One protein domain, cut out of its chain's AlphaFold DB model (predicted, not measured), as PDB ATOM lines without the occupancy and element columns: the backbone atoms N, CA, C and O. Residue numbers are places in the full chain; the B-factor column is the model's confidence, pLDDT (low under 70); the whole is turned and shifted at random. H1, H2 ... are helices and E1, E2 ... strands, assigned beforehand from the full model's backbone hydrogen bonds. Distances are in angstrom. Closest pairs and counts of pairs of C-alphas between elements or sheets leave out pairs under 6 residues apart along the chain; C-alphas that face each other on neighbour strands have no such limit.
ATOM      1  N   SER A 136     152.160 167.394 144.017       95.75
ATOM      2  CA  SER A 136     151.735 167.856 145.335       95.75
ATOM      3  C   SER A 136     150.742 168.993 145.121       95.75
ATOM      4  O   SER A 136     151.073 170.014 144.511       95.75
ATOM      5  N   LEU A 137     149.495 168.780 145.541       96.69
ATOM      6  CA  LEU A 137     148.404 169.723 145.333       96.69
ATOM      7  C   LEU A 137     148.156 170.509 146.620       96.69
ATOM      8  O   LEU A 137     147.587 169.989 147.580       96.69
ATOM      9  N   LEU A 138     148.549 171.777 146.633       97.75
ATOM     10  CA  LEU A 138     148.329 172.676 147.756       97.75
ATOM     11  C   LEU A 138     147.107 173.549 147.473       97.75
ATOM     12  O   LEU A 138     147.126 174.383 146.569       97.75
ATOM     13  N   ILE A 139     146.046 173.361 148.254       97.50
ATOM     14  CA  ILE A 139     144.774 174.069 148.088       97.50
ATOM     15  C   ILE A 139     144.553 174.970 149.292       97.50
ATOM     16  O   ILE A 139     144.504 174.509 150.434       97.50
ATOM     17  N   PHE A 140     144.381 176.262 149.048       96.81
ATOM     18  CA  PHE A 140     144.033 177.190 150.114       96.81
ATOM     19  C   PHE A 140     142.561 177.018 150.514       96.81
ATOM     20  O   PHE A 140     141.689 176.930 149.647       96.81
ATOM     21  N   ALA A 141     142.292 176.973 151.823       96.06
ATOM     22  CA  ALA A 141     141.028 176.534 152.407       96.06
ATOM     23  C   ALA A 141     140.330 177.611 153.259       96.06
ATOM     24  O   ALA A 141     140.405 177.632 154.495       96.06
ATOM     25  N   ASP A 142     139.607 178.500 152.578       94.00
ATOM     26  CA  ASP A 142     138.829 179.580 153.197       94.00
ATOM     27  C   ASP A 142     137.307 179.435 153.023       94.00
ATOM     28  O   ASP A 142     136.544 180.092 153.733       94.00
ATOM     29  N   SER A 143     136.843 178.538 152.146       93.38
ATOM     30  CA  SER A 143     135.420 178.203 151.995       93.38
ATOM     31  C   SER A 143     135.026 176.985 152.830       93.38
ATOM     32  O   SER A 143     135.709 175.966 152.823       93.38
ATOM     33  N   ALA A 144     133.890 177.045 153.528       92.44
ATOM     34  CA  ALA A 144     133.346 175.885 154.247       92.44
ATOM     35  C   ALA A 144     132.681 174.843 153.322       92.44
ATOM     36  O   ALA A 144     132.420 173.722 153.765       92.44
ATOM     37  N   TYR A 145     132.390 175.209 152.067       94.88
ATOM     38  CA  TYR A 145     131.760 174.324 151.084       94.88
ATOM     39  C   TYR A 145     132.785 173.351 150.493       94.88
ATOM     40  O   TYR A 145     133.838 173.813 150.059       94.88
ATOM     41  N   PRO A 146     132.506 172.036 150.439       95.88
ATOM     42  CA  PRO A 146     133.455 171.048 149.923       95.88
ATOM     43  C   PRO A 146     133.650 171.123 148.394       95.88
ATOM     44  O   PRO A 146     134.684 170.688 147.887       95.88
ATOM     45  N   ASP A 147     132.688 171.691 147.663       96.00
ATOM     46  CA  ASP A 147     132.596 171.623 146.197       96.00
ATOM     47  C   ASP A 147     133.827 172.179 145.459       96.00
ATOM     48  O   ASP A 147     134.369 171.469 144.606       96.00
ATOM     49  N   PRO A 148     134.355 173.381 145.790       95.81
ATOM     50  CA  PRO A 148     135.528 173.919 145.104       95.81
ATOM     51  C   PRO A 148     136.752 173.009 145.245       95.81
ATOM     52  O   PRO A 148     137.476 172.789 144.279       95.81
ATOM     53  N   TYR A 149     136.951 172.418 146.427       96.31
ATOM     54  CA  TYR A 149     138.071 171.513 146.691       96.31
ATOM     55  C   TYR A 149     137.939 170.222 145.888       96.31
ATOM     56  O   TYR A 149     138.902 169.768 145.275       96.31
ATOM     57  N   ILE A 150     136.734 169.651 145.842       96.06
ATOM     58  CA  ILE A 150     136.468 168.426 145.084       96.06
ATOM     59  C   ILE A 150     136.645 168.662 143.593       96.06
ATOM     60  O   ILE A 150     137.211 167.807 142.918       96.06
ATOM     61  N   ASN A 151     136.214 169.808 143.075       96.44
ATOM     62  CA  ASN A 151     136.407 170.163 141.675       96.44
ATOM     63  C   ASN A 151     137.894 170.235 141.306       96.44
ATOM     64  O   ASN A 151     138.295 169.659 140.296       96.44
ATOM     65  N   VAL A 152     138.721 170.862 142.147       96.06
ATOM     66  CA  VAL A 152     140.175 170.949 141.939       96.06
ATOM     67  C   VAL A 152     140.828 169.568 142.019       96.06
ATOM     68  O   VAL A 152     141.581 169.192 141.119       96.06
ATOM     69  N   ILE A 153     140.504 168.778 143.049       95.38
ATOM     70  CA  ILE A 153     141.025 167.412 143.214       95.38
ATOM     71  C   ILE A 153     140.632 166.553 142.011       95.38
ATOM     72  O   ILE A 153     141.486 165.906 141.417       95.38
ATOM     73  N   SER A 154     139.364 166.590 141.601       93.38
ATOM     74  CA  SER A 154     138.857 165.804 140.471       93.38
ATOM     75  C   SER A 154     139.495 166.229 139.149       93.38
ATOM     76  O   SER A 154     139.843 165.378 138.330       93.38
ATOM     77  N   HIS A 155     139.695 167.536 138.947       93.62
ATOM     78  CA  HIS A 155     140.368 168.075 137.768       93.62
ATOM     79  C   HIS A 155     141.791 167.525 137.632       93.62
ATOM     80  O   HIS A 155     142.196 167.117 136.541       93.62
ATOM     81  N   TRP A 156     142.545 167.498 138.729       92.88
ATOM     82  CA  TRP A 156     143.924 167.023 138.716       92.88
ATOM     83  C   TRP A 156     144.042 165.505 138.716       92.88
ATOM     84  O   TRP A 156     144.883 164.979 137.991       92.88
ATOM     85  N   PHE A 157     143.173 164.808 139.445       90.94
ATOM     86  CA  PHE A 157     143.173 163.351 139.533       90.94
ATOM     87  C   PHE A 157     142.996 162.695 138.160       90.94
ATOM     88  O   PHE A 157     143.655 161.704 137.855       90.94
ATOM     89  N   ALA A 158     142.171 163.291 137.294       86.62
ATOM     90  CA  ALA A 158     141.985 162.825 135.922       86.62
ATOM     91  C   ALA A 158     143.241 162.978 135.037       86.62
ATOM     92  O   ALA A 158     143.367 162.284 134.034       86.62
ATOM     93  N   ARG A 159     144.171 163.880 135.386       86.88
ATOM     94  CA  ARG A 159     145.313 164.270 134.535       86.88
ATOM     95  C   ARG A 159     146.647 163.725 135.025       86.88
ATOM     96  O   ARG A 159     147.493 163.338 134.219       86.88
ATOM     97  N   LYS A 160     146.875 163.732 136.339       89.56
ATOM     98  CA  LYS A 160     148.158 163.372 136.952       89.56
ATOM     99  C   LYS A 160     147.959 162.617 138.267       89.56
ATOM    100  O   LYS A 160     146.999 162.890 138.984       89.56
ATOM    101  N   PRO A 161     148.875 161.695 138.617       89.81
ATOM    102  CA  PRO A 161     148.846 161.040 139.914       89.81
ATOM    103  C   PRO A 161     149.134 162.070 141.010       89.81
ATOM    104  O   PRO A 161     150.175 162.730 141.009       89.81
ATOM    105  N   ILE A 162     148.186 162.206 141.934       93.88
ATOM    106  CA  ILE A 162     148.304 163.075 143.104       93.88
ATOM    107  C   ILE A 162     148.974 162.273 144.216       93.88
ATOM    108  O   ILE A 162     148.462 161.227 144.608       93.88
ATOM    109  N   GLN A 163     150.111 162.753 144.710       93.75
ATOM    110  CA  GLN A 163     150.834 162.111 145.810       93.75
ATOM    111  C   GLN A 163     150.368 162.636 147.167       93.75
ATOM    112  O   GLN A 163     150.133 161.859 148.090       93.75
ATOM    113  N   GLU A 164     150.204 163.952 147.273       94.94
ATOM    114  CA  GLU A 164     149.714 164.598 148.484       94.94
ATOM    115  C   GLU A 164     148.733 165.722 148.153       94.94
ATOM    116  O   GLU A 164     148.814 166.364 147.099       94.94
ATOM    117  N   VAL A 165     147.807 165.953 149.082       96.38
ATOM    118  CA  VAL A 165     146.904 167.105 149.078       96.38
ATOM    119  C   VAL A 165     147.107 167.849 150.387       96.38
ATOM    120  O   VAL A 165     146.905 167.286 151.462       96.38
ATOM    121  N   VAL A 166     147.501 169.116 150.303       96.94
ATOM    122  CA  VAL A 166     147.717 169.977 151.467       96.94
ATOM    123  C   VAL A 166     146.625 171.037 151.503       96.94
ATOM    124  O   VAL A 166     146.628 171.958 150.689       96.94
ATOM    125  N   LEU A 167     145.704 170.941 152.465       97.12
ATOM    126  CA  LEU A 167     144.769 172.028 152.757       97.12
ATOM    127  C   LEU A 167     145.461 173.076 153.627       97.12
ATOM    128  O   LEU A 167     145.796 172.815 154.784       97.12
ATOM    129  N   LEU A 168     145.671 174.264 153.069       96.94
ATOM    130  CA  LEU A 168     146.353 175.364 153.737       96.94
ATOM    131  C   LEU A 168     145.351 176.434 154.174       96.94
ATOM    132  O   LEU A 168     144.650 177.005 153.342       96.94
ATOM    133  N   LYS A 169     145.321 176.765 155.465       95.69
ATOM    134  CA  LYS A 169     144.575 177.918 155.979       95.69
ATOM    135  C   LYS A 169     145.523 179.008 156.456       95.69
ATOM    136  O   LYS A 169     146.412 178.739 157.265       95.69
ATOM    137  N   ILE A 170     145.294 180.231 155.984       94.56
ATOM    138  CA  ILE A 170     145.951 181.428 156.510       94.56
ATOM    139  C   ILE A 170     145.097 181.941 157.665       94.56
ATOM    140  O   ILE A 170     143.914 182.238 157.475       94.56
ATOM    141  N   ASP A 171     145.681 182.026 158.855       89.94
ATOM    142  CA  ASP A 171     145.025 182.634 160.013       89.94
ATOM    143  C   ASP A 171     145.791 183.887 160.440       89.94
ATOM    144  O   ASP A 171     147.017 183.885 160.544       89.94
ATOM    145  N   SER A 172     145.066 184.980 160.661       82.25
ATOM    146  CA  SER A 172     145.643 186.229 161.162       82.25
ATOM    147  C   SER A 172     145.817 186.206 162.681       82.25
ATOM    148  O   SER A 172     146.572 187.007 163.221       82.25
ATOM    149  N   ASP A 173     145.092 185.328 163.380       84.94
ATOM    150  CA  ASP A 173     145.040 185.287 164.839       84.94
ATOM    151  C   ASP A 173     145.651 183.984 165.368       84.94
ATOM    152  O   ASP A 173     145.030 182.920 165.352       84.94
ATOM    153  N   VAL A 174     146.879 184.072 165.884       75.81
ATOM    154  CA  VAL A 174     147.602 182.927 166.465       75.81
ATOM    155  C   VAL A 174     146.800 182.273 167.603       75.81
ATOM    156  O   VAL A 174     146.869 181.055 167.790       75.81
ATOM    157  N   GLY A 175     145.973 183.046 168.320       80.12
ATOM    158  CA  GLY A 175     145.120 182.557 169.405       80.12
ATOM    159  C   GLY A 175     143.958 181.671 168.944       80.12
ATOM    160  O   GLY A 175     143.403 180.923 169.749       80.12
ATOM    161  N   LYS A 176     143.610 181.692 167.650       87.06
ATOM    162  CA  LYS A 176     142.510 180.903 167.063       87.06
ATOM    163  C   LYS A 176     142.962 179.648 166.335       87.06
ATOM    164  O   LYS A 176     142.129 178.935 165.778       87.06
ATOM    165  N   ARG A 177     144.241 179.287 166.438       89.50
ATOM    166  CA  ARG A 177     144.797 178.094 165.790       89.50
ATOM    167  C   ARG A 177     143.966 176.829 166.018       89.50
ATOM    168  O   ARG A 177     143.663 176.127 165.063       89.50
ATOM    169  N   ARG A 178     143.517 176.569 167.251       90.62
ATOM    170  CA  ARG A 178     142.684 175.391 167.563       90.62
ATOM    171  C   ARG A 178     141.349 175.396 166.810       90.62
ATOM    172  O   ARG A 178     140.874 174.343 166.401       90.62
ATOM    173  N   TYR A 179     140.746 176.567 166.614       91.44
ATOM    174  CA  TYR A 179     139.518 176.704 165.831       91.44
ATOM    175  C   TYR A 179     139.779 176.429 164.345       91.44
ATOM    176  O   TYR A 179     139.014 175.705 163.713       91.44
ATOM    177  N   ALA A 180     140.886 176.942 163.804       92.56
ATOM    178  CA  ALA A 180     141.312 176.645 162.439       92.56
ATOM    179  C   ALA A 180     141.622 175.147 162.229       92.56
ATOM    180  O   ALA A 180     141.291 174.607 161.174       92.56
ATOM    181  N   GLU A 181     142.190 174.462 163.230       93.19
ATOM    182  CA  GLU A 181     142.444 173.010 163.197       93.19
ATOM    183  C   GLU A 181     141.131 172.229 163.124       93.19
ATOM    184  O   GLU A 181     140.956 171.401 162.232       93.19
ATOM    185  N   VAL A 182     140.175 172.549 164.005       94.12
ATOM    186  CA  VAL A 182     138.835 171.941 163.989       94.12
ATOM    187  C   VAL A 182     138.135 172.199 162.653       94.12
ATOM    188  O   VAL A 182     137.575 171.279 162.065       94.12
ATOM    189  N   TYR A 183     138.220 173.423 162.133       94.12
ATOM    190  CA  TYR A 183     137.629 173.792 160.850       94.12
ATOM    191  C   TYR A 183     138.183 172.964 159.678       94.12
ATOM    192  O   TYR A 183     137.402 172.477 158.857       94.12
ATOM    193  N   LEU A 184     139.508 172.800 159.585       94.94
ATOM    194  CA  LEU A 184     140.134 172.018 158.513       94.94
ATOM    195  C   LEU A 184     139.799 170.529 158.624       94.94
ATOM    196  O   LEU A 184     139.541 169.887 157.606       94.94
ATOM    197  N   GLU A 185     139.738 169.999 159.844       94.38
ATOM    198  CA  GLU A 185     139.355 168.609 160.098       94.38
ATOM    199  C   GLU A 185     137.891 168.345 159.709       94.38
ATOM    200  O   GLU A 185     137.573 167.353 159.050       94.38
ATOM    201  N   GLU A 186     136.980 169.258 160.049       94.88
ATOM    202  CA  GLU A 186     135.588 169.189 159.600       94.88
ATOM    203  C   GLU A 186     135.458 169.322 158.081       94.88
ATOM    204  O   GLU A 186     134.661 168.616 157.464       94.88
ATOM    205  N   LEU A 187     136.233 170.217 157.461       95.62
ATOM    206  CA  LEU A 187     136.237 170.388 156.012       95.62
ATOM    207  C   LEU A 187     136.720 169.118 155.305       95.62
ATOM    208  O   LEU A 187     136.078 168.687 154.349       95.62
ATOM    209  N   LYS A 188     137.786 168.481 155.801       94.56
ATOM    210  CA  LYS A 188     138.264 167.190 155.292       94.56
ATOM    211  C   LYS A 188     137.161 166.133 155.353       94.56
ATOM    212  O   LYS A 188     136.843 165.531 154.331       94.56
ATOM    213  N   LYS A 189     136.508 165.980 156.511       94.56
ATOM    214  CA  LYS A 189     135.381 165.045 156.676       94.56
ATOM    215  C   LYS A 189     134.242 165.338 155.700       94.56
ATOM    216  O   LYS A 189     133.656 164.410 155.151       94.56
ATOM    217  N   ARG A 190     133.940 166.618 155.445       95.50
ATOM    218  CA  ARG A 190     132.937 167.026 154.445       95.50
ATOM    219  C   ARG A 190     133.357 166.663 153.018       95.50
ATOM    220  O   ARG A 190     132.512 166.186 152.270       95.50
ATOM    221  N   ILE A 191     134.625 166.848 152.649       95.56
ATOM    222  CA  ILE A 191     135.159 166.462 151.329       95.56
ATOM    223  C   ILE A 191     135.048 164.945 151.127       95.56
ATOM    224  O   ILE A 191     134.516 164.493 150.113       95.56
ATOM    225  N   GLU A 192     135.490 164.158 152.109       94.94
ATOM    226  CA  GLU A 192     135.416 162.690 152.082       94.94
ATOM    227  C   GLU A 192     133.964 162.194 152.010       94.94
ATOM    228  O   GLU A 192     133.633 161.327 151.194       94.94
ATOM    229  N   LEU A 193     133.075 162.780 152.821       95.81
ATOM    230  CA  LEU A 193     131.649 162.462 152.817       95.81
ATOM    231  C   LEU A 193     131.014 162.774 151.459       95.81
ATOM    232  O   LEU A 193     130.319 161.925 150.907       95.81
ATOM    233  N   GLN A 194     131.271 163.960 150.910       96.31
ATOM    234  CA  GLN A 194     130.721 164.387 149.627       96.31
ATOM    235  C   GLN A 194     131.192 163.472 148.489       96.31
ATOM    236  O   GLN A 194     130.377 163.017 147.695       96.31
ATOM    237  N   LEU A 195     132.472 163.090 148.441       95.19
ATOM    238  CA  LEU A 195     132.973 162.134 147.444       95.19
ATOM    239  C   LEU A 195     132.336 160.743 147.577       95.19
ATOM    240  O   LEU A 195     131.955 160.131 146.576       95.19
ATOM    241  N   SER A 196     132.159 160.260 148.811       95.19
ATOM    242  CA  SER A 196     131.457 159.003 149.091       95.19
ATOM    243  C   SER A 196     129.995 159.048 148.634       95.19
ATOM    244  O   SER A 196     129.523 158.111 147.985       95.19
ATOM    245  N   LEU A 197     129.287 160.148 148.908       96.50
ATOM    246  CA  LEU A 197     127.905 160.362 148.474       96.50
ATOM    247  C   LEU A 197     127.803 160.449 146.947       96.50
ATOM    248  O   LEU A 197     126.990 159.733 146.356       96.50
ATOM    249  N   MET A 198     128.684 161.212 146.298       95.69
ATOM    250  CA  MET A 198     128.710 161.373 144.840       95.69
ATOM    251  C   MET A 198     128.981 160.044 144.126       95.69
ATOM    252  O   MET A 198     128.355 159.744 143.111       95.69
ATOM    253  N   SER A 199     129.813 159.167 144.701       94.50
ATOM    254  CA  SER A 199     130.035 157.807 144.175       94.50
ATOM    255  C   SER A 199     128.777 156.916 144.176       94.50
ATOM    256  O   SER A 199     128.753 155.872 143.517       94.50
ATOM    257  N   LYS A 200     127.736 157.335 144.909       95.25
ATOM    258  CA  LYS A 200     126.422 156.693 145.054       95.25
ATOM    259  C   LYS A 200     125.283 157.560 144.503       95.25
ATOM    260  O   LYS A 200     124.129 157.306 144.834       95.25
ATOM    261  N   SER A 201     125.596 158.575 143.694       95.62
ATOM    262  CA  SER A 201     124.616 159.519 143.132       95.62
ATOM    263  C   SER A 201     123.807 160.274 144.196       95.62
ATOM    264  O   SER A 201     122.608 160.492 144.056       95.62
ATOM    265  N   ASN A 202     124.473 160.676 145.276       96.88
ATOM    266  CA  ASN A 202     123.935 161.591 146.272       96.88
ATOM    267  C   ASN A 202     124.833 162.823 146.384       96.88
ATOM    268  O   ASN A 202     126.038 162.730 146.172       96.88
ATOM    269  N   TYR A 203     124.257 163.958 146.755       96.94
ATOM    270  CA  TYR A 203     124.952 165.226 146.915       96.94
ATOM    271  C   TYR A 203     124.694 165.799 148.308       96.94
ATOM    272  O   TYR A 203     123.558 165.849 148.776       96.94
ATOM    273  N   LEU A 204     125.756 166.225 148.980       96.56
ATOM    274  CA  LEU A 204     125.730 166.910 150.263       96.56
ATOM    275  C   LEU A 204     125.451 168.393 150.025       96.56
ATOM    276  O   LEU A 204     126.313 169.132 149.556       96.56
ATOM    277  N   ARG A 205     124.252 168.835 150.391       94.38
ATOM    278  CA  ARG A 205     123.849 170.238 150.318       94.38
ATOM    279  C   ARG A 205     123.719 170.823 151.713       94.38
ATOM    280  O   ARG A 205     123.337 170.144 152.661       94.38
ATOM    281  N   LYS A 206     123.993 172.114 151.848       92.94
ATOM    282  CA  LYS A 206     123.665 172.858 153.062       92.94
ATOM    283  C   LYS A 206     122.152 173.097 153.138       92.94
ATOM    284  O   LYS A 206     121.551 173.495 152.140       92.94
ATOM    285  N   LYS A 207     121.532 172.875 154.301       92.19
ATOM    286  CA  LYS A 207     120.090 173.112 154.471       92.19
ATOM    287  C   LYS A 207     119.759 174.597 154.359       92.19
ATOM    288  O   LYS A 207     120.402 175.441 154.988       92.19
ATOM    289  N   THR A 208     118.701 174.916 153.621       86.69
ATOM    290  CA  THR A 208     118.195 176.288 153.514       86.69
ATOM    291  C   THR A 208     117.785 176.805 154.892       86.69
ATOM    292  O   THR A 208     116.967 176.195 155.573       86.69
ATOM    293  N   GLY A 209     118.352 177.939 155.310       85.06
ATOM    294  CA  GLY A 209     118.029 178.579 156.590       85.06
ATOM    295  C   GLY A 209     118.830 178.087 157.803       85.06
ATOM    296  O   GLY A 209     118.703 178.689 158.865       85.06
ATOM    297  N   SER A 210     119.694 177.073 157.663       86.00
ATOM    298  CA  SER A 210     120.620 176.656 158.727       86.00
ATOM    299  C   SER A 210     122.062 177.054 158.407       86.00
ATOM    300  O   SER A 210     122.497 177.045 157.251       86.00
ATOM    301  N   ARG A 211     122.827 177.433 159.437       79.50
ATOM    302  CA  ARG A 211     124.243 177.799 159.279       79.50
ATOM    303  C   ARG A 211     125.171 176.594 159.235       79.50
ATOM    304  O   ARG A 211     126.182 176.698 158.548       79.50
ATOM    305  N   ASP A 212     124.814 175.481 159.867       84.75
ATOM    306  CA  ASP A 212     125.745 174.362 160.070       84.75
ATOM    307  C   ASP A 212     125.137 172.987 159.753       84.75
ATOM    308  O   ASP A 212     125.831 171.975 159.818       84.75
ATOM    309  N   GLU A 213     123.864 172.929 159.350       92.25
ATOM    310  CA  GLU A 213     123.236 171.668 158.958       92.25
ATOM    311  C   GLU A 213     123.425 171.352 157.476       92.25
ATOM    312  O   GLU A 213     123.205 172.185 156.590       92.25
ATOM    313  N   TRP A 214     123.757 170.090 157.225       94.12
ATOM    314  CA  TRP A 214     123.918 169.514 155.900       94.12
ATOM    315  C   TRP A 214     122.899 168.393 155.705       94.12
ATOM    316  O   TRP A 214     122.553 167.676 156.645       94.12
ATOM    317  N   GLU A 215     122.405 168.251 154.485       94.88
ATOM    318  CA  GLU A 215     121.479 167.208 154.064       94.88
ATOM    319  C   GLU A 215     122.021 166.498 152.823       94.88
ATOM    320  O   GLU A 215     122.710 167.095 151.998       94.88
ATOM    321  N   SER A 216     121.721 165.208 152.698       96.44
ATOM    322  CA  SER A 216     122.036 164.432 151.500       96.44
ATOM    323  C   SER A 216     120.807 164.398 150.602       96.44
ATOM    324  O   SER A 216     119.752 163.936 151.033       96.44
ATOM    325  N   ILE A 217     120.953 164.835 149.356       96.50
ATOM    326  CA  ILE A 217     119.915 164.753 148.325       96.50
ATOM    327  C   ILE A 217     120.310 163.730 147.261       96.50
ATOM    328  O   ILE A 217     121.479 163.630 146.894       96.50
ATOM    329  N   ALA A 218     119.344 162.960 146.764       96.44
ATOM    330  CA  ALA A 218     119.579 162.064 145.638       96.44
ATOM    331  C   ALA A 218     119.680 162.879 144.342       96.44
ATOM    332  O   ALA A 218     118.859 163.761 144.095       96.44
ATOM    333  N   ILE A 219     120.668 162.561 143.510       96.00
ATOM    334  CA  ILE A 219     120.884 163.181 142.202       96.00
ATOM    335  C   ILE A 219     121.012 162.101 141.127       96.00
ATOM    336  O   ILE A 219     121.236 160.928 141.421       96.00
ATOM    337  N   THR A 220     120.875 162.481 139.860       93.88
ATOM    338  CA  THR A 220     121.069 161.549 138.741       93.88
ATOM    339  C   THR A 220     122.441 161.787 138.127       93.88
ATOM    340  O   THR A 220     122.668 162.825 137.517       93.88
ATOM    341  N   LEU A 221     123.353 160.826 138.296       90.75
ATOM    342  CA  LEU A 221     124.676 160.841 137.671       90.75
ATOM    343  C   LEU A 221     124.777 159.751 136.612       90.75
ATOM    344  O   LEU A 221     124.362 158.611 136.839       90.75
ATOM    345  N   GLU A 222     125.399 160.079 135.485       87.12
ATOM    346  CA  GLU A 222     125.790 159.076 134.501       87.12
ATOM    347  C   GLU A 222     126.877 158.149 135.066       87.12
ATOM    348  O   GLU A 222     127.710 158.551 135.887       87.12
ATOM    349  N   LYS A 223     126.910 156.895 134.597       85.12
ATOM    350  CA  LYS A 223     127.886 155.895 135.064       85.12
ATOM    351  C   LYS A 223     129.349 156.365 134.951       85.12
ATOM    352  O   LYS A 223     130.069 156.165 135.929       85.12
ATOM    353  N   PRO A 224     129.805 157.002 133.850       83.94
ATOM    354  CA  PRO A 224     131.188 157.477 133.748       83.94
ATOM    355  C   PRO A 224     131.534 158.528 134.809       83.94
ATOM    356  O   PRO A 224     132.568 158.429 135.464       83.94
ATOM    357  N   ALA A 225     130.635 159.486 135.054       82.81
ATOM    358  CA  ALA A 225     130.815 160.496 136.094       82.81
ATOM    359  C   ALA A 225     130.882 159.867 137.495       82.81
ATOM    360  O   ALA A 225     131.745 160.211 138.300       82.81
ATOM    361  N   GLN A 226     130.009 158.894 137.772       88.44
ATOM    362  CA  GLN A 226     130.007 158.172 139.043       88.44
ATOM    363  C   GLN A 226     131.312 157.385 139.269       88.44
ATOM    364  O   GLN A 226     131.789 157.298 140.404       88.44
ATOM    365  N   MET A 227     131.901 156.823 138.206       86.31
ATOM    366  CA  MET A 227     133.180 156.107 138.284       86.31
ATOM    367  C   MET A 227     134.324 157.023 138.717       86.31
ATOM    368  O   MET A 227     135.061 156.646 139.620       86.31
ATOM    369  N   ILE A 228     134.408 158.248 138.184       88.31
ATOM    370  CA  ILE A 228     135.439 159.225 138.579       88.31
ATOM    371  C   ILE A 228     135.403 159.462 140.093       88.31
ATOM    372  O   ILE A 228     136.419 159.331 140.773       88.31
ATOM    373  N   TYR A 229     134.222 159.746 140.649       92.81
ATOM    374  CA  TYR A 229     134.084 159.973 142.091       92.81
ATOM    375  C   TYR A 229     134.396 158.728 142.920       92.81
ATOM    376  O   TYR A 229     134.982 158.835 143.995       92.81
ATOM    377  N   ARG A 230     134.036 157.540 142.422       92.12
ATOM    378  CA  ARG A 230     134.364 156.267 143.073       92.12
ATOM    379  C   ARG A 230     135.870 156.023 143.108       92.12
ATOM    380  O   ARG A 230     136.374 155.567 144.131       92.12
ATOM    381  N   ASP A 231     136.570 156.316 142.021       91.31
ATOM    382  CA  ASP A 231     138.011 156.105 141.915       91.31
ATOM    383  C   ASP A 231     138.770 157.093 142.802       91.31
ATOM    384  O   ASP A 231     139.656 156.680 143.550       91.31
ATOM    385  N   ILE A 232     138.341 158.360 142.841       91.44
ATOM    386  CA  ILE A 232     138.872 159.355 143.783       91.44
ATOM    387  C   ILE A 232     138.615 158.914 145.228       91.44
ATOM    388  O   ILE A 232     139.539 158.899 146.036       91.44
ATOM    389  N   ALA A 233     137.386 158.508 145.568       92.12
ATOM    390  CA  ALA A 233     137.041 158.075 146.924       92.12
ATOM    391  C   ALA A 233     137.855 156.850 147.381       92.12
ATOM    392  O   ALA A 233     138.198 156.745 148.557       92.12
ATOM    393  N   LYS A 234     138.195 155.937 146.461       91.50
ATOM    394  CA  LYS A 234     139.083 154.796 146.731       91.50
ATOM    395  C   LYS A 234     140.547 155.195 146.865       91.50
ATOM    396  O   LYS A 234     141.269 154.558 147.624       91.50
ATOM    397  N   ALA A 235     140.986 156.203 146.117       89.12
ATOM    398  CA  ALA A 235     142.368 156.659 146.134       89.12
ATOM    399  C   ALA A 235     142.667 157.586 147.320       89.12
ATOM    400  O   ALA A 235     143.792 157.587 147.806       89.12
ATOM    401  N   ILE A 236     141.684 158.334 147.830       87.69
ATOM    402  CA  ILE A 236     141.876 159.273 148.948       87.69
ATOM    403  C   ILE A 236     142.601 158.668 150.155       87.69
ATOM    404  O   ILE A 236     143.536 159.308 150.623       87.69
ATOM    405  N   PRO A 237     142.267 157.454 150.638       87.69
ATOM    406  CA  PRO A 237     142.998 156.836 151.746       87.69
ATOM    407  C   PRO A 237     144.489 156.589 151.469       87.69
ATOM    408  O   PRO A 237     145.265 156.468 152.410       87.69
ATOM    409  N   SER A 238     144.885 156.486 150.195       87.19
ATOM    410  CA  SER A 238     146.283 156.345 149.762       87.19
ATOM    411  C   SER A 238     146.984 157.678 149.471       87.19
ATOM    412  O   SER A 238     148.209 157.704 149.384       87.19
ATOM    413  N   ILE A 239     146.231 158.774 149.328       89.06
ATOM    414  CA  ILE A 239     146.776 160.122 149.148       89.06
ATOM    415  C   ILE A 239     147.131 160.681 150.526       89.06
ATOM    416  O   ILE A 239     146.317 160.660 151.449       89.06
ATOM    417  N   ASP A 240     148.337 161.231 150.659       90.88
ATOM    418  CA  ASP A 240     148.765 161.885 151.894       90.88
ATOM    419  C   ASP A 240     148.024 163.224 152.060       90.88
ATOM    420  O   ASP A 240     148.398 164.257 151.499       90.88
ATOM    421  N   PHE A 241     146.890 163.177 152.762       90.94
ATOM    422  CA  PHE A 241     145.999 164.317 152.952       90.94
ATOM    423  C   PHE A 241     146.361 165.070 154.236       90.94
ATOM    424  O   PHE A 241     145.948 164.694 155.341       90.94
ATOM    425  N   LYS A 242     147.108 166.165 154.078       93.19
ATOM    426  CA  LYS A 242     147.613 167.011 155.165       93.19
ATOM    427  C   LYS A 242     146.795 168.288 155.299       93.19
ATOM    428  O   LYS A 242     146.265 168.826 154.331       93.19
ATOM    429  N   PHE A 243     146.776 168.833 156.505       92.94
ATOM    430  CA  PHE A 243     146.274 170.176 156.768       92.94
ATOM    431  C   PHE A 243     147.351 170.995 157.458       92.94
ATOM    432  O   PHE A 243     148.091 170.509 158.319       92.94
ATOM    433  N   LYS A 244     147.448 172.258 157.058       95.12
ATOM    434  CA  LYS A 244     148.406 173.195 157.615       95.12
ATOM    435  C   LYS A 244     147.730 174.521 157.894       95.12
ATOM    436  O   LYS A 244     146.988 175.046 157.070       95.12
ATOM    437  N   ILE A 245     148.035 175.068 159.061       95.12
ATOM    438  CA  ILE A 245     147.654 176.422 159.439       95.12
ATOM    439  C   ILE A 245     148.933 177.218 159.540       95.12
ATOM    440  O   ILE A 245     149.905 176.767 160.157       95.12
ATOM    441  N   VAL A 246     148.932 178.365 158.882       94.88
ATOM    442  CA  VAL A 246     150.092 179.236 158.781       94.88
ATOM    443  C   VAL A 246     149.634 180.645 159.114       94.88
ATOM    444  O   VAL A 246     148.576 181.084 158.657       94.88
ATOM    445  N   SER A 247     150.399 181.323 159.967       93.88
ATOM    446  CA  SER A 247     150.177 182.739 160.225       93.88
ATOM    447  C   SER A 247     150.496 183.527 158.953       93.88
ATOM    448  O   SER A 247     151.294 183.082 158.128       93.88
ATOM    449  N   TYR A 248     149.898 184.699 158.768       92.06
ATOM    450  CA  TYR A 248     150.242 185.525 157.608       92.06
ATOM    451  C   TYR A 248     151.749 185.865 157.563       92.06
ATOM    452  O   TYR A 248     152.360 185.802 156.498       92.06
ATOM    453  N   GLU A 249     152.369 186.123 158.719       90.88
ATOM    454  CA  GLU A 249     153.805 186.419 158.848       90.88
ATOM    455  C   GLU A 249     154.697 185.236 158.427       90.88
ATOM    456  O   GLU A 249     155.740 185.425 157.801       90.88
ATOM    457  N   ASP A 250     154.263 184.003 158.703       94.25
ATOM    458  CA  ASP A 250     155.010 182.783 158.378       94.25
ATOM    459  C   ASP A 250     154.737 182.250 156.962       94.25
ATOM    460  O   ASP A 250     155.387 181.292 156.524       94.25
ATOM    461  N   LEU A 251     153.782 182.837 156.231       94.94
ATOM    462  CA  LEU A 251     153.307 182.325 154.943       94.94
ATOM    463  C   LEU A 251     154.435 182.192 153.917       94.94
ATOM    464  O   LEU A 251     154.571 181.145 153.284       94.94
ATOM    465  N   GLY A 252     155.276 183.222 153.792       94.31
ATOM    466  CA  GLY A 252     156.407 183.216 152.861       94.31
ATOM    467  C   GLY A 252     157.403 182.093 153.148       94.31
ATOM    468  O   GLY A 252     157.773 181.338 152.249       94.31
ATOM    469  N   ASN A 253     157.779 181.932 154.418       95.69
ATOM    470  CA  ASN A 253     158.717 180.895 154.850       95.69
ATOM    471  C   ASN A 253     158.141 179.489 154.646       95.69
ATOM    472  O   ASN A 253     158.859 178.578 154.231       95.69
ATOM    473  N   PHE A 254     156.847 179.308 154.919       96.44
ATOM    474  CA  PHE A 254     156.173 178.036 154.699       96.44
ATOM    475  C   PHE A 254     156.149 177.649 153.217       96.44
ATOM    476  O   PHE A 254     156.533 176.527 152.884       96.44
ATOM    477  N   LEU A 255     155.724 178.566 152.339       96.31
ATOM    478  CA  LEU A 255     155.634 178.302 150.902       96.31
ATOM    479  C   LEU A 255     157.012 177.988 150.312       96.31
ATOM    480  O   LEU A 255     157.147 176.973 149.633       96.31
ATOM    481  N   ARG A 256     158.047 178.770 150.654       95.00
ATOM    482  CA  ARG A 256     159.433 178.501 150.238       95.00
ATOM    483  C   ARG A 256     159.883 177.097 150.634       95.00
ATOM    484  O   ARG A 256     160.292 176.318 149.780       95.00
ATOM    485  N   LYS A 257     159.727 176.735 151.912       95.31
ATOM    486  CA  LYS A 257     160.131 175.415 152.413       95.31
ATOM    487  C   LYS A 257     159.377 174.279 151.716       95.31
ATOM    488  O   LYS A 257     159.952 173.229 151.450       95.31
ATOM    489  N   HIS A 258     158.086 174.466 151.440       94.56
ATOM    490  CA  HIS A 258     157.285 173.473 150.727       94.56
ATOM    491  C   HIS A 258     157.788 173.267 149.289       94.56
ATOM    492  O   HIS A 258     157.973 172.129 148.863       94.56
ATOM    493  N   ILE A 259     158.086 174.357 148.580       93.69
ATOM    494  CA  ILE A 259     158.634 174.331 147.219       93.69
ATOM    495  C   ILE A 259     160.001 173.643 147.187       93.69
ATOM    496  O   ILE A 259     160.215 172.750 146.371       93.69
ATOM    497  N   GLU A 260     160.910 174.024 148.085       93.56
ATOM    498  CA  GLU A 260     162.248 173.431 148.191       93.56
ATOM    499  C   GLU A 260     162.176 171.922 148.450       93.56
ATOM    500  O   GLU A 260     162.835 171.142 147.762       93.56
ATOM    501  N   ASN A 261     161.323 171.492 149.387       92.69
ATOM    502  CA  ASN A 261     161.127 170.072 149.676       92.69
ATOM    503  C   ASN A 261     160.631 169.301 148.447       92.69
ATOM    504  O   ASN A 261     161.154 168.229 148.149       92.69
ATOM    505  N   ASN A 262     159.656 169.845 147.715       91.62
ATOM    506  CA  ASN A 262     159.103 169.183 146.534       91.62
ATOM    507  C   ASN A 262     160.114 169.128 145.381       91.62
ATOM    508  O   ASN A 262     160.244 168.085 144.739       91.62
ATOM    509  N   ARG A 263     160.898 170.196 145.168       88.75
ATOM    510  CA  ARG A 263     161.990 170.221 144.178       88.75
ATOM    511  C   ARG A 263     163.050 169.161 144.467       88.75
ATOM    512  O   ARG A 263     163.458 168.458 143.549       88.75
ATOM    513  N   ASN A 264     163.426 168.986 145.734       89.38
ATOM    514  CA  ASN A 264     164.412 167.981 146.146       89.38
ATOM    515  C   ASN A 264     163.965 166.539 145.855       89.38
ATOM    516  O   ASN A 264     164.806 165.664 145.670       89.38
ATOM    517  N   VAL A 265     162.653 166.286 145.798       88.38
ATOM    518  CA  VAL A 265     162.071 164.957 145.529       88.38
ATOM    519  C   VAL A 265     161.498 164.866 144.102       88.38
ATOM    520  O   VAL A 265     160.863 163.882 143.743       88.38
ATOM    521  N   SER A 266     161.743 165.873 143.251       86.81
ATOM    522  CA  SER A 266     161.219 165.953 141.874       86.81
ATOM    523  C   SER A 266     159.685 165.867 141.772       86.81
ATOM    524  O   SER A 266     159.140 165.398 140.770       86.81
ATOM    525  N   ILE A 267     158.972 166.339 142.799       89.81
ATOM    526  CA  ILE A 267     157.507 166.427 142.823       89.81
ATOM    527  C   ILE A 267     157.100 167.801 142.298       89.81
ATOM    528  O   ILE A 267     157.617 168.830 142.736       89.81
ATOM    529  N   LYS A 268     156.137 167.842 141.375       92.38
ATOM    530  CA  LYS A 268     155.616 169.113 140.866       92.38
ATOM    531  C   LYS A 268     154.612 169.708 141.860       92.38
ATOM    532  O   LYS A 268     153.576 169.100 142.123       92.38
ATOM    533  N   SER A 269     154.883 170.911 142.355       94.12
ATOM    534  CA  SER A 269     153.942 171.669 143.188       94.12
ATOM    535  C   SER A 269     152.862 172.320 142.324       94.12
ATOM    536  O   SER A 269     153.162 172.937 141.303       94.12
ATOM    537  N   VAL A 270     151.602 172.201 142.729       95.31
ATOM    538  CA  VAL A 270     150.477 172.930 142.134       95.31
ATOM    539  C   VAL A 270     149.767 173.698 143.235       95.31
ATOM    540  O   VAL A 270     149.330 173.104 144.218       95.31
ATOM    541  N   PHE A 271     149.618 175.007 143.046       96.88
ATOM    542  CA  PHE A 271     148.983 175.892 144.016       96.88
ATOM    543  C   PHE A 271     147.600 176.293 143.518       96.88
ATOM    544  O   PHE A 271     147.476 176.949 142.484       96.88
ATOM    545  N   ASP A 272     146.560 175.919 144.257       97.00
ATOM    546  CA  ASP A 272     145.185 176.289 143.951       97.00
ATOM    547  C   ASP A 272     144.667 177.363 144.906       97.00
ATOM    548  O   ASP A 272     144.545 177.138 146.113       97.00
ATOM    549  N   ILE A 273     144.321 178.525 144.353       95.62
ATOM    550  CA  ILE A 273     143.833 179.667 145.132       95.62
ATOM    551  C   ILE A 273     142.320 179.895 145.004       95.62
ATOM    552  O   ILE A 273     141.838 180.991 145.281       95.62
ATOM    553  N   THR A 274     141.553 178.891 144.568       94.44
ATOM    554  CA  THR A 274     140.127 179.046 144.222       94.44
ATOM    555  C   THR A 274     139.294 179.644 145.349       94.44
ATOM    556  O   THR A 274     138.410 180.459 145.093       94.44
ATOM    557  N   THR A 275     139.568 179.258 146.597       94.31
ATOM    558  CA  THR A 275     138.772 179.716 147.746       94.31
ATOM    559  C   THR A 275     139.405 180.863 148.529       94.31
ATOM    560  O   THR A 275     138.773 181.365 149.454       94.31
ATOM    561  N   VAL A 276     140.609 181.306 148.149       93.88
ATOM    562  CA  VAL A 276     141.396 182.307 148.885       93.88
ATOM    563  C   VAL A 276     140.628 183.616 149.041       93.88
ATOM    564  O   VAL A 276     140.054 184.144 148.084       93.88
ATOM    565  N   LYS A 277     140.673 184.199 150.243       91.12
ATOM    566  CA  LYS A 277     140.165 185.561 150.455       91.12
ATOM    567  C   LYS A 277     140.904 186.567 149.575       91.12
ATOM    568  O   LYS A 277     142.128 186.585 149.522       91.12
ATOM    569  N   LYS A 278     140.157 187.486 148.957       87.56
ATOM    570  CA  LYS A 278     140.690 188.482 148.004       87.56
ATOM    571  C   LYS A 278     141.906 189.264 148.518       87.56
ATOM    572  O   LYS A 278     142.756 189.620 147.713       87.56
ATOM    573  N   GLU A 279     141.975 189.510 149.824       87.88
ATOM    574  CA  GLU A 279     143.077 190.216 150.486       87.88
ATOM    575  C   GLU A 279     144.427 189.487 150.406       87.88
ATOM    576  O   GLU A 279     145.447 190.152 150.311       87.88
ATOM    577  N   PHE A 280     144.450 188.151 150.343       90.69
ATOM    578  CA  PHE A 280     145.699 187.376 150.323       90.69
ATOM    579  C   PHE A 280     146.173 186.988 148.918       90.69
ATOM    580  O   PHE A 280     147.312 186.556 148.754       90.69
ATOM    581  N   ILE A 281     145.325 187.122 147.892       91.19
ATOM    582  CA  ILE A 281     145.620 186.623 146.537       91.19
ATOM    583  C   ILE A 281     146.900 187.250 145.968       91.19
ATOM    584  O   ILE A 281     147.735 186.541 145.407       91.19
ATOM    585  N   VAL A 282     147.046 188.572 146.094       88.62
ATOM    586  CA  VAL A 282     148.191 189.310 145.534       88.62
ATOM    587  C   VAL A 282     149.485 188.922 146.244       88.62
ATOM    588  O   VAL A 282     150.500 188.701 145.581       88.62
ATOM    589  N   ASP A 283     149.439 188.768 147.565       90.56
ATOM    590  CA  ASP A 283     150.613 188.427 148.367       90.56
ATOM    591  C   ASP A 283     151.066 186.993 148.102       90.56
ATOM    592  O   ASP A 283     152.239 186.769 147.807       90.56
ATOM    593  N   ILE A 284     150.135 186.029 148.102       93.19
ATOM    594  CA  ILE A 284     150.418 184.628 147.750       93.19
ATOM    595  C   ILE A 284     151.045 184.556 146.358       93.19
ATOM    596  O   ILE A 284     152.076 183.912 146.174       93.19
ATOM    597  N   TYR A 285     150.439 185.234 145.380       91.88
ATOM    598  CA  TYR A 285     150.945 185.250 144.012       91.88
ATOM    599  C   TYR A 285     152.366 185.821 143.941       91.88
ATOM    600  O   TYR A 285     153.230 185.244 143.283       91.88
ATOM    601  N   THR A 286     152.620 186.925 144.646       89.31
ATOM    602  CA  THR A 286     153.930 187.584 144.674       89.31
ATOM    603  C   THR A 286     154.990 186.682 145.299       89.31
ATOM    604  O   THR A 286     156.046 186.497 144.701       89.31
ATOM    605  N   ILE A 287     154.694 186.071 146.451       91.75
ATOM    606  CA  ILE A 287     155.597 185.135 147.134       91.75
ATOM    607  C   ILE A 287     155.961 183.973 146.206       91.75
ATOM    608  O   ILE A 287     157.137 183.696 145.997       91.75
ATOM    609  N   LEU A 288     154.965 183.313 145.610       93.00
ATOM    610  CA  LEU A 288     155.194 182.160 144.736       93.00
ATOM    611  C   LEU A 288     155.981 182.539 143.472       93.00
ATOM    612  O   LEU A 288     156.873 181.799 143.060       93.00
ATOM    613  N   CYS A 289     155.723 183.718 142.897       88.69
ATOM    614  CA  CYS A 289     156.489 184.216 141.753       88.69
ATOM    615  C   CYS A 289     157.958 184.489 142.098       88.69
ATOM    616  O   CYS A 289     158.825 184.186 141.281       88.69
ATOM    617  N   VAL A 290     158.246 185.038 143.286       88.56
ATOM    618  CA  VAL A 290     159.626 185.241 143.771       88.56
ATOM    619  C   VAL A 290     160.369 183.907 143.862       88.56
ATOM    620  O   VAL A 290     161.537 183.824 143.495       88.56
ATOM    621  N   GLU A 291     159.672 182.843 144.256       88.81
ATOM    622  CA  GLU A 291     160.224 181.487 144.319       88.81
ATOM    623  C   GLU A 291     160.261 180.775 142.948       88.81
ATOM    624  O   GLU A 291     160.585 179.590 142.881       88.81
ATOM    625  N   ASN A 292     159.979 181.473 141.839       86.31
ATOM    626  CA  ASN A 292     159.882 180.942 140.470       86.31
ATOM    627  C   ASN A 292     158.785 179.883 140.252       86.31
ATOM    628  O   ASN A 292     158.824 179.149 139.262       86.31
ATOM    629  N   GLU A 293     157.780 179.813 141.124       87.81
ATOM    630  CA  GLU A 293     156.622 178.942 140.927       87.81
ATOM    631  C   GLU A 293     155.558 179.631 140.078       87.81
ATOM    632  O   GLU A 293     155.054 180.706 140.404       87.81
ATOM    633  N   ARG A 294     155.215 178.996 138.953       82.25
ATOM    634  CA  ARG A 294     154.268 179.540 137.966       82.25
ATOM    635  C   ARG A 294     152.949 178.782 137.914       82.25
ATOM    636  O   ARG A 294     151.980 179.301 137.365       82.25
ATOM    637  N   ASP A 295     152.889 177.588 138.497       87.56
ATOM    638  CA  ASP A 295     151.692 176.742 138.548       87.56
ATOM    639  C   ASP A 295     150.729 177.184 139.665       87.56
ATOM    640  O   ASP A 295     150.302 176.397 140.512       87.56
ATOM    641  N   ILE A 296     150.395 178.475 139.649       93.81
ATOM    642  CA  ILE A 296     149.426 179.108 140.539       93.81
ATOM    643  C   ILE A 296     148.129 179.234 139.755       93.81
ATOM    644  O   ILE A 296     148.035 180.043 138.828       93.81
ATOM    645  N   ASN A 297     147.134 178.435 140.111       94.69
ATOM    646  CA  ASN A 297     145.913 178.280 139.340       94.69
ATOM    647  C   ASN A 297     144.666 178.572 140.177       94.69
ATOM    648  O   ASN A 297     144.683 178.581 141.409       94.69
ATOM    649  N   THR A 298     143.568 178.825 139.478       94.88
ATOM    650  CA  THR A 298     142.241 178.961 140.071       94.88
ATOM    651  C   THR A 298     141.217 178.212 139.229       94.88
ATOM    652  O   THR A 298     141.207 178.308 137.998       94.88
ATOM    653  N   PHE A 299     140.351 177.459 139.904       95.25
ATOM    654  CA  PHE A 299     139.174 176.839 139.319       95.25
ATOM    655  C   PHE A 299     138.057 177.876 139.221       95.25
ATOM    656  O   PHE A 299     137.317 178.142 140.166       95.25
ATOM    657  N   GLN A 300     137.953 178.490 138.052       92.69
ATOM    658  CA  GLN A 300     137.009 179.550 137.774       92.69
ATOM    659  C   GLN A 300     135.747 178.997 137.109       92.69
ATOM    660  O   GLN A 300     135.797 178.491 135.989       92.69
ATOM    661  N   LEU A 301     134.597 179.170 137.756       91.06
ATOM    662  CA  LEU A 301     133.299 178.994 137.107       91.06
ATOM    663  C   LEU A 301     132.983 180.214 136.232       91.06
ATOM    664  O   LEU A 301     133.277 181.353 136.599       91.06
ATOM    665  N   VAL A 302     132.391 179.976 135.060       87.75
ATOM    666  CA  VAL A 302     131.945 181.056 134.160       87.75
ATOM    667  C   VAL A 302     130.760 181.804 134.769       87.75
ATOM    668  O   VAL A 302     130.674 183.025 134.652       87.75
ATOM    669  N   LEU A 303     129.875 181.077 135.454       86.75
ATOM    670  CA  LEU A 303     128.779 181.637 136.238       86.75
ATOM    671  C   LEU A 303     129.138 181.622 137.734       86.75
ATOM    672  O   LEU A 303     129.915 180.768 138.160       86.75
ATOM    673  N   PRO A 304     128.602 182.548 138.548       87.88
ATOM    674  CA  PRO A 304     128.793 182.510 139.994       87.88
ATOM    675  C   PRO A 304     128.320 181.179 140.602       87.88
ATOM    676  O   PRO A 304     127.291 180.664 140.163       87.88
ATOM    677  N   PRO A 305     129.020 180.646 141.624       89.00
ATOM    678  CA  PRO A 305     128.641 179.387 142.252       89.00
ATOM    679  C   PRO A 305     127.263 179.502 142.907       89.00
ATOM    680  O   PRO A 305     126.988 180.440 143.661       89.00
ATOM    681  N   THR A 306     126.421 178.512 142.648       90.81
ATOM    682  CA  THR A 306     125.123 178.303 143.304       90.81
ATOM    683  C   THR A 306     125.218 177.372 144.519       90.81
ATOM    684  O   THR A 306     124.277 177.302 145.308       90.81
ATOM    685  N   TYR A 307     126.359 176.695 144.687       88.75
ATOM    686  CA  TYR A 307     126.609 175.611 145.642       88.75
ATOM    687  C   TYR A 307     125.595 174.467 145.503       88.75
ATOM    688  O   TYR A 307     125.080 173.927 146.489       88.75
ATOM    689  N   SER A 308     125.300 174.118 144.249       92.25
ATOM    690  CA  SER A 308     124.443 172.993 143.871       92.25
ATOM    691  C   SER A 308     125.233 171.917 143.131       92.25
ATOM    692  O   SER A 308     126.376 172.122 142.720       92.25
ATOM    693  N   GLU A 309     124.602 170.771 142.899       92.38
ATOM    694  CA  GLU A 309     125.167 169.684 142.104       92.38
ATOM    695  C   GLU A 309     125.586 170.124 140.691       92.38
ATOM    696  O   GLU A 309     126.483 169.516 140.110       92.38
ATOM    697  N   GLN A 310     125.000 171.206 140.160       93.44
ATOM    698  CA  GLN A 310     125.366 171.766 138.857       93.44
ATOM    699  C   GLN A 310     126.742 172.442 138.850       93.44
ATOM    700  O   GLN A 310     127.351 172.577 137.790       93.44
ATOM    701  N   ASP A 311     127.261 172.827 140.019       93.06
ATOM    702  CA  ASP A 311     128.598 173.414 140.151       93.06
ATOM    703  C   ASP A 311     129.700 172.353 140.265       93.06
ATOM    704  O   ASP A 311     130.877 172.688 140.403       93.06
ATOM    705  N   MET A 312     129.351 171.066 140.226       94.62
ATOM    706  CA  MET A 312     130.308 169.971 140.337       94.62
ATOM    707  C   MET A 312     130.884 169.590 138.976       94.62
ATOM    708  O   MET A 312     130.188 169.601 137.966       94.62
ATOM    709  N   ILE A 313     132.144 169.147 138.950       91.06
ATOM    710  CA  ILE A 313     132.899 168.907 137.707       91.06
ATOM    711  C   ILE A 313     132.201 167.999 136.678       91.06
ATOM    712  O   ILE A 313     132.441 168.163 135.489       91.06
ATOM    713  N   HIS A 314     131.325 167.076 137.095       89.06
ATOM    714  CA  HIS A 314     130.567 166.218 136.177       89.06
ATOM    715  C   HIS A 314     129.507 166.972 135.359       89.06
ATOM    716  O   HIS A 314     129.191 166.560 134.248       89.06
ATOM    717  N   ALA A 315     128.946 168.053 135.905       89.25
ATOM    718  CA  ALA A 315     127.982 168.916 135.228       89.25
ATOM    719  C   ALA A 315     128.681 170.032 134.433       89.25
ATOM    720  O   ALA A 315     128.053 170.758 133.656       89.25
ATOM    721  N   LEU A 316     130.000 170.170 134.604       89.88
ATOM    722  CA  LEU A 316     130.782 171.247 134.033       89.88
ATOM    723  C   LEU A 316     131.586 170.796 132.810       89.88
ATOM    724  O   LEU A 316     132.184 169.727 132.760       89.88
ATOM    725  N   HIS A 317     131.664 171.684 131.827       83.06
ATOM    726  CA  HIS A 317     132.424 171.510 130.604       83.06
ATOM    727  C   HIS A 317     133.627 172.450 130.621       83.06
ATOM    728  O   HIS A 317     133.472 173.670 130.750       83.06
ATOM    729  N   CYS A 318     134.825 171.883 130.475       84.94
ATOM    730  CA  CYS A 318     136.064 172.653 130.418       84.94
ATOM    731  C   CYS A 318     135.998 173.666 129.263       84.94
ATOM    732  O   CYS A 318     135.472 173.360 128.193       84.94
ATOM    733  N   GLU A 319     136.458 174.890 129.511       83.62
ATOM    734  CA  GLU A 319     136.413 176.058 128.618       83.62
ATOM    735  C   GLU A 319     135.024 176.629 128.286       83.62
ATOM    736  O   GLU A 319     134.938 177.760 127.797       83.62
ATOM    737  N   LYS A 320     133.938 175.913 128.602       78.31
ATOM    738  CA  LYS A 320     132.557 176.379 128.389       78.31
ATOM    739  C   LYS A 320     131.897 176.886 129.666       78.31
ATOM    740  O   LYS A 320     131.369 177.990 129.671       78.31
ATOM    741  N   THR A 321     131.905 176.083 130.730       86.25
ATOM    742  CA  THR A 321     131.246 176.420 132.007       86.25
ATOM    743  C   THR A 321     132.239 176.603 133.149       86.25
ATOM    744  O   THR A 321     131.920 177.279 134.124       86.25
ATOM    745  N   TYR A 322     133.456 176.069 133.016       93.38
ATOM    746  CA  TYR A 322     134.556 176.340 133.935       93.38
ATOM    747  C   TYR A 322     135.897 176.422 133.208       93.38
ATOM    748  O   TYR A 322     136.070 175.873 132.119       93.38
ATOM    749  N   ARG A 323     136.865 177.077 133.844       91.25
ATOM    750  CA  ARG A 323     138.256 177.170 133.407       91.25
ATOM    751  C   ARG A 323     139.182 176.924 134.586       91.25
ATOM    752  O   ARG A 323     138.955 177.457 135.667       91.25
ATOM    753  N   TYR A 324     140.230 176.139 134.373       91.31
ATOM    754  CA  TYR A 324     141.321 176.004 135.333       91.31
ATOM    755  C   TYR A 324     142.515 176.775 134.790       91.31
ATOM    756  O   TYR A 324     143.231 176.286 133.918       91.31
ATOM    757  N   VAL A 325     142.648 178.030 135.213       91.00
ATOM    758  CA  VAL A 325     143.557 178.991 134.575       91.00
ATOM    759  C   VAL A 325     144.601 179.506 135.551       91.00
ATOM    760  O   VAL A 325     144.305 179.637 136.744       91.00
ATOM    761  N   PRO A 326     145.793 179.878 135.051       89.94
ATOM    762  CA  PRO A 326     146.756 180.621 135.837       89.94
ATOM    763  C   PRO A 326     146.108 181.868 136.419       89.94
ATOM    764  O   PRO A 326     145.388 182.585 135.712       89.94
ATOM    765  N   VAL A 327     146.403 182.161 137.683       89.06
ATOM    766  CA  VAL A 327     145.779 183.278 138.402       89.06
ATOM    767  C   VAL A 327     145.932 184.573 137.626       89.06
ATOM    768  O   VAL A 327     144.929 185.219 137.358       89.06
ATOM    769  N   ALA A 328     147.132 184.871 137.123       82.25
ATOM    770  CA  ALA A 328     147.422 186.070 136.333       82.25
ATOM    771  C   ALA A 328     146.578 186.231 135.052       82.25
ATOM    772  O   ALA A 328     146.569 187.304 134.453       82.25
ATOM    773  N   SER A 329     145.914 185.168 134.595       80.69
ATOM    774  CA  SER A 329     145.000 185.178 133.447       80.69
ATOM    775  C   SER A 329     143.520 185.052 133.823       80.69
ATOM    776  O   SER A 329     142.662 185.129 132.946       80.69
ATOM    777  N   SER A 330     143.202 184.868 135.106       82.31
ATOM    778  CA  SER A 330     141.818 184.787 135.582       82.31
ATOM    779  C   SER A 330     141.115 186.136 135.459       82.31
ATOM    780  O   SER A 330     141.709 187.184 135.727       82.31
ATOM    781  N   SER A 331     139.820 186.139 135.130       74.81
ATOM    782  CA  SER A 331     139.084 187.409 134.998       74.81
ATOM    783  C   SER A 331     138.953 188.170 136.325       74.81
ATOM    784  O   SER A 331     138.692 189.367 136.329       74.81
ATOM    785  N   TYR A 332     139.173 187.499 137.461       67.88
ATOM    786  CA  TYR A 332     139.136 188.121 138.784       67.88
ATOM    787  C   TYR A 332     140.363 188.981 139.093       67.88
ATOM    788  O   TYR A 332     140.288 189.858 139.959       67.88
ATOM    789  N   THR A 333     141.493 188.716 138.433       70.75
ATOM    790  CA  THR A 333     142.776 189.342 138.777       70.75
ATOM    791  C   THR A 333     143.535 189.908 137.575       70.75
ATOM    792  O   THR A 333     144.461 190.685 137.797       70.75
ATOM    793  N   ALA A 334     143.113 189.624 136.335       65.31
ATOM    794  CA  ALA A 334     143.756 190.105 135.107       65.31
ATOM    795  C   ALA A 334     143.988 191.628 135.088       65.31
ATOM    796  O   ALA A 334     145.059 192.072 134.682       65.31
ATOM    797  N   ASP A 335     143.039 192.417 135.602       60.72
ATOM    798  CA  ASP A 335     143.144 193.886 135.630       60.72
ATOM    799  C   ASP A 335     143.873 194.430 136.871       60.72
ATOM    800  O   ASP A 335     144.199 195.613 136.945       60.72
ATOM    801  N   LYS A 336     144.094 193.583 137.881       62.75
ATOM    802  CA  LYS A 336     144.595 193.981 139.210       62.75
ATOM    803  C   LYS A 336     146.011 193.513 139.485       62.75
ATOM    804  O   LYS A 336     146.707 194.109 140.303       62.75
ATOM    805  N   MET A 337     146.450 192.458 138.813       58.84
ATOM    806  CA  MET A 337     147.839 192.046 138.847       58.84
ATOM    807  C   MET A 337     148.615 192.955 137.906       58.84
ATOM    808  O   MET A 337     148.663 192.735 136.696       58.84
ATOM    809  N   VAL A 338     149.246 193.988 138.475       51.38
ATOM    810  CA  VAL A 338     150.357 194.680 137.816       51.38
ATOM    811  C   VAL A 338     151.438 193.634 137.677       51.38
ATOM    812  O   VAL A 338     152.203 193.377 138.601       51.38
ATOM    813  N   ALA A 339     151.414 192.945 136.544       50.03
ATOM    814  CA  ALA A 339     152.324 191.867 136.295       50.03
ATOM    815  C   ALA A 339     153.743 192.402 136.506       50.03
ATOM    816  O   ALA A 339     154.243 193.206 135.715       50.03
ATOM    817  N   SER A 340     154.432 191.858 137.504       43.72
ATOM    818  CA  SER A 340     155.889 191.751 137.553       43.72
ATOM    819  C   SER A 340     156.413 190.879 136.389       43.72
ATOM    820  O   SER A 340     157.417 190.198 136.496       43.72
ATOM    821  N   ARG A 341     155.767 190.953 135.213       44.94
ATOM    822  CA  ARG A 341     156.226 190.501 133.892       44.94
ATOM    823  C   ARG A 341     157.340 191.395 133.337       44.94
ATOM    824  O   ARG A 341     157.674 191.290 132.161       44.94
ATOM    825  N   LYS A 342     157.873 192.320 134.140       40.41
ATOM    826  CA  LYS A 342     158.938 193.230 133.710       40.41
ATOM    827  C   LYS A 342     160.294 192.548 133.567       40.41
ATOM    828  O   LYS A 342     161.160 193.136 132.928       40.41
ATOM    829  N   GLU A 343     160.473 191.329 134.063       44.28
ATOM    830  CA  GLU A 343     161.759 190.645 133.966       44.28
ATOM    831  C   GLU A 343     161.615 189.262 133.327       44.28
ATOM    832  O   GLU A 343     160.783 188.447 133.713       44.28
ATOM    833  N   SER A 344     162.469 189.026 132.328       45.66
ATOM    834  CA  SER A 344     162.647 187.818 131.510       45.66
ATOM    835  C   SER A 344     161.660 187.582 130.341       45.66
ATOM    836  O   SER A 344     160.672 186.863 130.444       45.66
ATOM    837  N   GLY A 345     162.012 188.128 129.163       41.62
ATOM    838  CA  GLY A 345     161.674 187.534 127.856       41.62
ATOM    839  C   GLY A 345     160.698 188.308 126.953       41.62
ATOM    840  O   GLY A 345     159.492 188.124 127.038       41.62
TER     841      GLY A 345
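AT A GLANCE: This is residues 136 to 345 of the 463 residues of the protein "MCpol domain-containing protein" of Leptolyngbyaceae cyanobacterium CCMR0082 (UniProt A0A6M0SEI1). A strongly twisted sheet of six strands is the core of a body of three layers, with H1 and H2 over one face and H4 and H5 over the other, and the sheet curls round H1. The long helix H2 reaches from this sheet to a small separate hairpin, E3 and E4, and H3 crosses that end of H2. Printed are 210 residues with five named helices and eight named strands, in the order E1 H1 E2 H2 E3 E4 H3 E5 H4 E6 H5 E7 E8, of mixed class. The large sheet, E5 E2 E1 E6 E7 E8, is mixed; the whole is compact, with a radius of gyration of the C-alphas of 17.2 A and spans of 51 by 41 by 36 A.

HOW THE PARTS SIT: Begin at E1, residues 136 to 140, parallel to E2, residues 162 to 171; N 139 and O 166 are 2.9 A apart. With H1, residues 147 to 157, they make a strand-helix-strand unit, parallel neighbours with a helix between, its crossover right-handed. H2, residues 174 to 198, is on the same face as H1, at a height over the sheet of 8.4 A. Its residues 191 to 195 alone touch H1 at a steep tilt of 66 degrees, the closest C-alphas being Ile 150 and Ile 191, 6.7 A. Next find the hairpin of E3, residues 202 to 206, and E4, residues 214 to 218, with N 203 and O 217 2.8 A apart; the closest C-alphas of H2 and E3 are Gln 194 and Leu 204, 5.6 A. H3, residues 223 to 238, touches H2 at Leu 195 and Ala 233, their closest C-alphas, 5.8 A, and only grazes the large sheet. E5, residues 240 to 247, is an edge strand parallel to E2, with N 167 and O 242 2.9 A apart. H4, residues 251 to 264, is on the opposite face from H2. E6, residues 268 to 272, is parallel to E1, with N 138 and O 270 2.9 A apart. H5, residues 278 to 290, touches H4, the closest C-alphas being Gly 252 and Ile 287, 6.1 A. E7, residues 296 to 301, is parallel to E6, with N 297 and O 271 2.8 A apart, and forms a hairpin with E8, residues 322 to 326, with N 300 and O 323 2.8 A apart. In H1 and H4 every O i to N i+4 pair is within hydrogen-bond range; in H2 19 of 21, H3 10 of 12 and H5 7 of 9.

IN THESE COORDINATES: Find C-alpha 136, where E1 begins, at (151.735, 167.856, 145.335). H2 runs 35.9 A from C-alpha 174 at (147.602, 182.927, 166.465); E2 runs 26.1 A. E8 ends at C-alpha 326, (146.756, 180.621, 135.837).

THE WHOLE: The C-alphas farthest apart, Gly 209 and Gly 345, are 53.0 A apart. The printed part has no cut, and the link E7 to E8 is long, with 20 residues. Look for pLDDT under 70 at residue 332 and residues 334 to 345.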